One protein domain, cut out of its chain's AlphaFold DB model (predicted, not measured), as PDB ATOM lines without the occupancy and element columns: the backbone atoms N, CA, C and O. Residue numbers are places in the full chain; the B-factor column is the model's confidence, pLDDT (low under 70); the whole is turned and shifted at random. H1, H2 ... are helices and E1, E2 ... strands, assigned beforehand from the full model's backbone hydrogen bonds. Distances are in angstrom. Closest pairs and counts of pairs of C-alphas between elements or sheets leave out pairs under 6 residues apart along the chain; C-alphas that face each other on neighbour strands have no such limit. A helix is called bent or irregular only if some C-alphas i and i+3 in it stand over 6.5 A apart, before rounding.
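AT A GLANCE: This is residues 2 to 58 of the 132 residues of an uncharacterized protein of Candidatus Bathyarchaeota archaeon (UniProt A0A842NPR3). The model is an open arch with an empty middle: a small strand hairpin, E1 and E2, makes one foot, the helix H1 spans across, and H2 leads to the other foot, where H3 packs crosswise on it. The 57 printed residues hold, in chain order, E1, E2, H1, H2 and H3; the two-strand sheet E1 - E2 is antiparallel, and the class is mostly helix. The whole is only just loose, close to extended, with a radius of gyration of the C-alphas of 14.9 A and spans of 33 by 28 by 19 A.

HOW THE PARTS SIT: Start at E1, residues 2 to 4, and E2, residues 12 to 14, an antiparallel hairpin at 133 degrees; N 4 and O 12 are 2.8 A apart, within hydrogen-bond range. H1, residues 20 to 32, touches no helix. H2, residues 35 to 43, touches H3, residues 48 to 56, closest at the C-alphas of Asp 40 and Ala 50, 4.5 A; they run opposite ways at a steep tilt of 69.5 degrees, only just short of about perpendicular. In H1 and H3 every O i to N i+4 pair is within hydrogen-bond range; in H2 2 of 5 are, beside 5 of 6 O i to N i+3 pairs.

IN THESE COORDINATES: Find C-alpha 2 at (125.156, 151.045, 122.398), where E1 begins its 6.5 A; E2 covers 6.8 A. From C-alpha 20 at (140.503, 142.472, 111.442), H1 runs 18.6 A. H2, 12.5 A, is irregular: C-alphas 37 and 40 are 7.5 A apart. H3, 11.7 A, ends at C-alpha 56, (148.792, 170.207, 127.651).

THE WHOLE: The C-alphas farthest apart, Val 2 and Tyr 58, are 34.8 A apart. The printed part has no cut and no long link. Residues 2 to 18 have pLDDT under 70.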
ATOM      1  N   VAL A   2     125.179 149.733 121.731       60.00
ATOM      2  CA  VAL A   2     125.156 151.045 122.398       60.00
ATOM      3  C   VAL A   2     125.493 152.105 121.344       60.00
ATOM      4  O   VAL A   2     126.584 152.049 120.786       60.00
ATOM      5  N   PRO A   3     124.587 153.031 121.001       62.44
ATOM      6  CA  PRO A   3     124.874 154.049 119.999       62.44
ATOM      7  C   PRO A   3     125.936 155.022 120.517       62.44
ATOM      8  O   PRO A   3     125.828 155.535 121.631       62.44
ATOM      9  N   VAL A   4     126.945 155.292 119.694       65.19
ATOM     10  CA  VAL A   4     127.962 156.312 119.940       65.19
ATOM     11  C   VAL A   4     127.634 157.516 119.066       65.19
ATOM     12  O   VAL A   4     127.454 157.410 117.852       65.19
ATOM     13  N   SER A   5     127.522 158.678 119.703       60.81
ATOM     14  CA  SER A   5     127.264 159.946 119.030       60.81
ATOM     15  C   SER A   5     128.387 160.915 119.367       60.81
ATOM     16  O   SER A   5     128.318 161.616 120.374       60.81
ATOM     17  N   VAL A   6     129.415 160.949 118.519       64.06
ATOM     18  CA  VAL A   6     130.472 161.964 118.586       64.06
ATOM     19  C   VAL A   6     130.088 163.124 117.658       64.06
ATOM     20  O   VAL A   6     129.805 162.881 116.481       64.06
ATOM     21  N   PRO A   7     130.053 164.380 118.141       54.19
ATOM     22  CA  PRO A   7     129.797 165.540 117.292       54.19
ATOM     23  C   PRO A   7     130.742 165.576 116.081       54.19
ATOM     24  O   PRO A   7     131.955 165.475 116.237       54.19
ATOM     25  N   GLY A   8     130.190 165.709 114.872       61.59
ATOM     26  CA  GLY A   8     130.971 165.739 113.627       61.59
ATOM     27  C   GLY A   8     131.297 164.369 113.018       61.59
ATOM     28  O   GLY A   8     131.854 164.325 111.925       61.59
ATOM     29  N   GLN A   9     130.913 163.261 113.660       62.25
ATOM     30  CA  GLN A   9     131.000 161.918 113.079       62.25
ATOM     31  C   GLN A   9     129.613 161.351 112.752       62.25
ATOM     32  O   GLN A   9     128.595 161.763 113.312       62.25
ATOM     33  N   GLY A  10     129.567 160.404 111.809       66.19
ATOM     34  CA  GLY A  10     128.360 159.622 111.548       66.19
ATOM     35  C   GLY A  10     127.951 158.817 112.784       66.19
ATOM     36  O   GLY A  10     128.785 158.500 113.630       66.19
ATOM     37  N   LYS A  11     126.661 158.479 112.894       64.31
ATOM     38  CA  LYS A  11     126.183 157.574 113.948       64.31
ATOM     39  C   LYS A  11     126.916 156.239 113.818       64.31
ATOM     40  O   LYS A  11     126.827 155.623 112.761       64.31
ATOM     41  N   SER A  12     127.578 155.798 114.881       64.75
ATOM     42  CA  SER A  12     128.171 154.465 114.964       64.75
ATOM     43  C   SER A  12     127.605 153.717 116.163       64.75
ATOM     44  O   SER A  12     126.974 154.302 117.052       64.75
ATOM     45  N   THR A  13     127.791 152.404 116.191       66.56
ATOM     46  CA  THR A  13     127.470 151.592 117.359       66.56
ATOM     47  C   THR A  13     128.739 151.059 118.007       66.56
ATOM     48  O   THR A  13     129.730 150.739 117.352       66.56
ATOM     49  N   TYR A  14     128.722 150.968 119.336       48.25
ATOM     50  CA  TYR A  14     129.751 150.286 120.110       48.25
ATOM     51  C   TYR A  14     129.780 148.819 119.652       48.25
ATOM     52  O   TYR A  14     128.838 148.074 119.933       48.25
ATOM     53  N   GLY A  15     130.818 148.432 118.903       53.69
ATOM     54  CA  GLY A  15     130.939 147.108 118.279       53.69
ATOM     55  C   GLY A  15     131.321 147.131 116.795       53.69
ATOM     56  O   GLY A  15     131.954 146.183 116.338       53.69
ATOM     57  N   GLU A  16     131.058 148.228 116.074       60.22
ATOM     58  CA  GLU A  16     131.634 148.490 114.742       60.22
ATOM     59  C   GLU A  16     133.088 148.962 114.885       60.22
ATOM     60  O   GLU A  16     133.476 150.072 114.518       60.22
ATOM     61  N   GLY A  17     133.898 148.127 115.532       61.88
ATOM     62  CA  GLY A  17     135.328 148.343 115.635       61.88
ATOM     63  C   GLY A  17     136.001 148.288 114.260       61.88
ATOM     64  O   GLY A  17     135.387 147.894 113.266       61.88
ATOM     65  N   PRO A  18     137.291 148.651 114.194       68.12
ATOM     66  CA  PRO A  18     138.078 148.442 112.988       68.12
ATOM     67  C   PRO A  18     137.992 146.970 112.558       68.12
ATOM     68  O   PRO A  18     137.951 146.079 113.410       68.12
ATOM     69  N   ASP A  19     137.982 146.706 111.249       79.38
ATOM     70  CA  ASP A  19     138.030 145.331 110.751       79.38
ATOM     71  C   ASP A  19     139.309 144.604 111.218       79.38
ATOM     72  O   ASP A  19     140.248 145.205 111.754       79.38
ATOM     73  N   TYR A  20     139.359 143.285 111.019       80.62
ATOM     74  CA  TYR A  20     140.503 142.472 111.442       80.62
ATOM     75  C   TYR A  20     141.845 143.001 110.906       80.62
ATOM     76  O   TYR A  20     142.837 143.016 111.634       80.62
ATOM     77  N   THR A  21     141.877 143.470 109.658       77.56
ATOM     78  CA  THR A  21     143.088 143.995 109.018       77.56
ATOM     79  C   THR A  21     143.524 145.301 109.675       77.56
ATOM     80  O   THR A  21     144.699 145.479 109.997       77.56
ATOM     81  N   ALA A  22     142.585 146.208 109.928       76.50
ATOM     82  CA  ALA A  22     142.837 147.466 110.608       76.50
ATOM     83  C   ALA A  22     143.304 147.252 112.060       76.50
ATOM     84  O   ALA A  22     144.228 147.933 112.512       76.50
ATOM     85  N   LEU A  23     142.727 146.278 112.775       81.62
ATOM     86  CA  LEU A  23     143.175 145.875 114.113       81.62
ATOM     87  C   LEU A  23     144.589 145.285 114.088       81.62
ATOM     88  O   LEU A  23     145.431 145.679 114.895       81.62
ATOM     89  N   LEU A  24     144.875 144.384 113.143       83.62
ATOM     90  CA  LEU A  24     146.194 143.774 112.993       83.62
ATOM     91  C   LEU A  24     147.264 144.825 112.670       83.62
ATOM     92  O   LEU A  24     148.326 144.824 113.291       83.62
ATOM     93  N   ASN A  25     146.974 145.759 111.760       81.19
ATOM     94  CA  ASN A  25     147.887 146.851 111.422       81.19
ATOM     95  C   ASN A  25     148.193 147.722 112.646       81.19
ATOM     96  O   ASN A  25     149.360 147.976 112.937       81.19
ATOM     97  N   LYS A  26     147.170 148.106 113.423       83.31
ATOM     98  CA  LYS A  26     147.362 148.842 114.684       83.31
ATOM     99  C   LYS A  26     148.225 148.062 115.678       83.31
ATOM    100  O   LYS A  26     149.147 148.638 116.247       83.31
ATOM    101  N   ALA A  27     147.980 146.763 115.856       86.75
ATOM    102  CA  ALA A  27     148.774 145.925 116.754       86.75
ATOM    103  C   ALA A  27     150.250 145.843 116.324       86.75
ATOM    104  O   ALA A  27     151.145 145.896 117.166       86.75
ATOM    105  N   ILE A  28     150.518 145.756 115.017       86.88
ATOM    106  CA  ILE A  28     151.882 145.771 114.474       86.88
ATOM    107  C   ILE A  28     152.564 147.114 114.749       86.88
ATOM    108  O   ILE A  28     153.724 147.115 115.159       86.88
ATOM    109  N   TYR A  29     151.864 148.234 114.547       84.62
ATOM    110  CA  TYR A  29     152.410 149.566 114.820       84.62
ATOM    111  C   TYR A  29     152.746 149.739 116.299       84.62
ATOM    112  O   TYR A  29     153.877 150.084 116.625       84.62
ATOM    113  N   LEU A  30     151.808 149.405 117.189       87.00
ATOM    114  CA  LEU A  30     152.000 149.513 118.636       87.00
ATOM    115  C   LEU A  30     153.135 148.615 119.134       87.00
ATOM    116  O   LEU A  30     153.915 149.031 119.979       87.00
ATOM    117  N   ARG A  31     153.296 147.412 118.566       88.75
ATOM    118  CA  ARG A  31     154.406 146.510 118.913       88.75
ATOM    119  C   ARG A  31     155.786 147.078 118.555       88.75
ATOM    120  O   ARG A  31     156.782 146.623 119.111       88.75
ATOM    121  N   ARG A  32     155.864 147.986 117.580       88.50
ATOM    122  CA  ARG A  32     157.118 148.619 117.136       88.50
ATOM    123  C   ARG A  32     157.336 150.006 117.732       88.50
ATOM    124  O   ARG A  32     158.388 150.587 117.489       88.50
ATOM    125  N   LEU A  33     156.351 150.531 118.454       87.62
ATOM    126  CA  LEU A  33     156.471 151.787 119.169       87.62
ATOM    127  C   LEU A  33     157.251 151.550 120.464       87.62
ATOM    128  O   LEU A  33     157.124 150.490 121.079       87.62
ATOM    129  N   ASP A  34     158.049 152.533 120.866       89.56
ATOM    130  CA  ASP A  34     158.629 152.541 122.204       89.56
ATOM    131  C   ASP A  34     157.485 152.519 123.238       89.56
ATOM    132  O   ASP A  34     156.597 153.378 123.166       89.56
ATOM    133  N   PRO A  35     157.440 151.535 124.160       87.06
ATOM    134  CA  PRO A  35     156.370 151.451 125.144       87.06
ATOM    135  C   PRO A  35     156.260 152.710 126.012       87.06
ATOM    136  O   PRO A  35     155.150 153.034 126.434       87.06
ATOM    137  N   GLU A  36     157.357 153.444 126.238       89.12
ATOM    138  CA  GLU A  36     157.335 154.649 127.070       89.12
ATOM    139  C   GLU A  36     156.462 155.761 126.469       89.12
ATOM    140  O   GLU A  36     155.826 156.499 127.220       89.12
ATOM    141  N   VAL A  37     156.319 155.811 125.136       85.12
ATOM    142  CA  VAL A  37     155.483 156.799 124.419       85.12
ATOM    143  C   VAL A  37     154.009 156.715 124.825       85.12
ATOM    144  O   VAL A  37     153.276 157.700 124.738       85.12
ATOM    145  N   LEU A  38     153.551 155.539 125.259       88.56
ATOM    146  CA  LEU A  38     152.158 155.309 125.640       88.56
ATOM    147  C   LEU A  38     151.941 155.320 127.153       88.56
ATOM    148  O   LEU A  38     150.807 155.113 127.579       88.56
ATOM    149  N   THR A  39     152.981 155.554 127.958       90.62
ATOM    150  CA  THR A  39     152.885 155.515 129.426       90.62
ATOM    151  C   THR A  39     151.818 156.476 129.932       90.62
ATOM    152  O   THR A  39     150.883 156.054 130.612       90.62
ATOM    153  N   ASP A  40     151.895 157.745 129.535       90.25
ATOM    154  CA  ASP A  40     150.948 158.751 130.013       90.25
ATOM    155  C   ASP A  40     149.537 158.519 129.449       90.25
ATOM    156  O   ASP A  40     148.542 158.690 130.150       90.25
ATOM    157  N   TRP A  41     149.435 158.007 128.217       88.25
ATOM    158  CA  TRP A  41     148.158 157.588 127.629       88.25
ATOM    159  C   TRP A  41     147.503 156.430 128.388       88.25
ATOM    160  O   TRP A  41     146.280 156.397 128.515       88.25
ATOM    161  N   ALA A  42     148.297 155.472 128.870       90.31
ATOM    162  CA  ALA A  42     147.805 154.325 129.621       90.31
ATOM    163  C   ALA A  42     147.390 154.704 131.050       90.31
ATOM    164  O   ALA A  42     146.438 154.128 131.573       90.31
ATOM    165  N   ASN A  43     148.077 155.676 131.657       92.12
ATOM    166  CA  ASN A  43     147.890 156.051 133.059       92.12
ATOM    167  C   ASN A  43     146.960 157.256 133.261       92.12
ATOM    168  O   ASN A  43     146.450 157.438 134.362       92.12
ATOM    169  N   GLY A  44     146.693 158.065 132.232       89.38
ATOM    170  CA  GLY A  44     145.966 159.335 132.364       89.38
ATOM    171  C   GLY A  44     144.517 159.233 132.860       89.38
ATOM    172  O   GLY A  44     143.917 160.247 133.202       89.38
ATOM    173  N   ALA A  45     143.926 158.037 132.915       87.25
ATOM    174  CA  ALA A  45     142.627 157.842 133.564       87.25
ATOM    175  C   ALA A  45     142.721 157.850 135.104       87.25
ATOM    176  O   ALA A  45     141.767 158.253 135.768       87.25
ATOM    177  N   ASP A  46     143.862 157.422 135.648       93.81
ATOM    178  CA  ASP A  46     144.087 157.202 137.081       93.81
ATOM    179  C   ASP A  46     145.132 158.169 137.678       93.81
ATOM    180  O   ASP A  46     145.187 158.342 138.897       93.81
ATOM    181  N   ASP A  47     145.938 158.823 136.836       94.88
ATOM    182  CA  ASP A  47     147.000 159.758 137.215       94.88
ATOM    183  C   ASP A  47     146.782 161.135 136.560       94.88
ATOM    184  O   ASP A  47     146.778 161.284 135.336       94.88
ATOM    185  N   VAL A  48     146.611 162.160 137.403       92.62
ATOM    186  CA  VAL A  48     146.381 163.548 136.977       92.62
ATOM    187  C   VAL A  48     147.591 164.124 136.241       92.62
ATOM    188  O   VAL A  48     147.403 164.827 135.254       92.62
ATOM    189  N   GLY A  49     148.816 163.812 136.671       90.75
ATOM    190  CA  GLY A  49     150.026 164.289 136.002       90.75
ATOM    191  C   GLY A  49     150.172 163.679 134.609       90.75
ATOM    192  O   GLY A  49     150.435 164.391 133.644       90.75
ATOM    193  N   ALA A  50     149.890 162.380 134.472       90.00
ATOM    194  CA  ALA A  50     149.850 161.722 133.163       90.00
ATOM    195  C   ALA A  50     148.766 162.323 132.246       90.00
ATOM    196  O   ALA A  50     149.000 162.554 131.060       90.00
ATOM    197  N   TYR A  51     147.582 162.625 132.793       89.94
ATOM    198  CA  TYR A  51     146.525 163.310 132.047       89.94
ATOM    199  C   TYR A  51     146.957 164.703 131.573       89.94
ATOM    200  O   TYR A  51     146.719 165.074 130.421       89.94
ATOM    201  N   GLU A  52     147.599 165.482 132.445       90.06
ATOM    202  CA  GLU A  52     148.116 166.809 132.114       90.06
ATOM    203  C   GLU A  52     149.169 166.732 131.004       90.06
ATOM    204  O   GLU A  52     149.044 167.458 130.021       90.06
ATOM    205  N   ASN A  53     150.112 165.789 131.077       86.69
ATOM    206  CA  ASN A  53     151.122 165.587 130.033       86.69
ATOM    207  C   ASN A  53     150.496 165.296 128.657       86.69
ATOM    208  O   ASN A  53     150.921 165.850 127.644       86.69
ATOM    209  N   VAL A  54     149.455 164.457 128.598       85.12
ATOM    210  CA  VAL A  54     148.771 164.136 127.331       85.12
ATOM    211  C   VAL A  54     147.964 165.322 126.795       85.12
ATOM    212  O   VAL A  54     147.832 165.480 125.580       85.12
ATOM    213  N   THR A  55     147.394 166.148 127.675       86.62
ATOM    214  CA  THR A  55     146.432 167.191 127.281       86.62
ATOM    215  C   THR A  55     147.033 168.578 127.091       86.62
ATOM    216  O   THR A  55     146.494 169.349 126.297       86.62
ATOM    217  N   GLN A  56     148.127 168.907 127.777       84.88
ATOM    218  CA  GLN A  56     148.792 170.207 127.651       84.88
ATOM    219  C   GLN A  56     149.810 170.255 126.508       84.88
ATOM    220  O   GLN A  56     150.153 171.341 126.046       84.88
ATOM    221  N   GLY A  57     150.214 169.095 125.987       74.38
ATOM    222  CA  GLY A  57     151.155 168.990 124.877       74.38
ATOM    223  C   GLY A  57     152.611 168.938 125.337       74.38
ATOM    224  O   GLY A  57     152.909 168.737 126.510       74.38
ATOM    225  N   TYR A  58     153.529 169.057 124.378       76.31
ATOM    226  CA  TYR A  58     154.965 168.928 124.625       76.31
ATOM    227  C   TYR A  58     155.573 170.222 125.169       76.31
ATOM    228  O   TYR A  58     155.209 171.312 124.734       76.31
TER     229      TYR A  58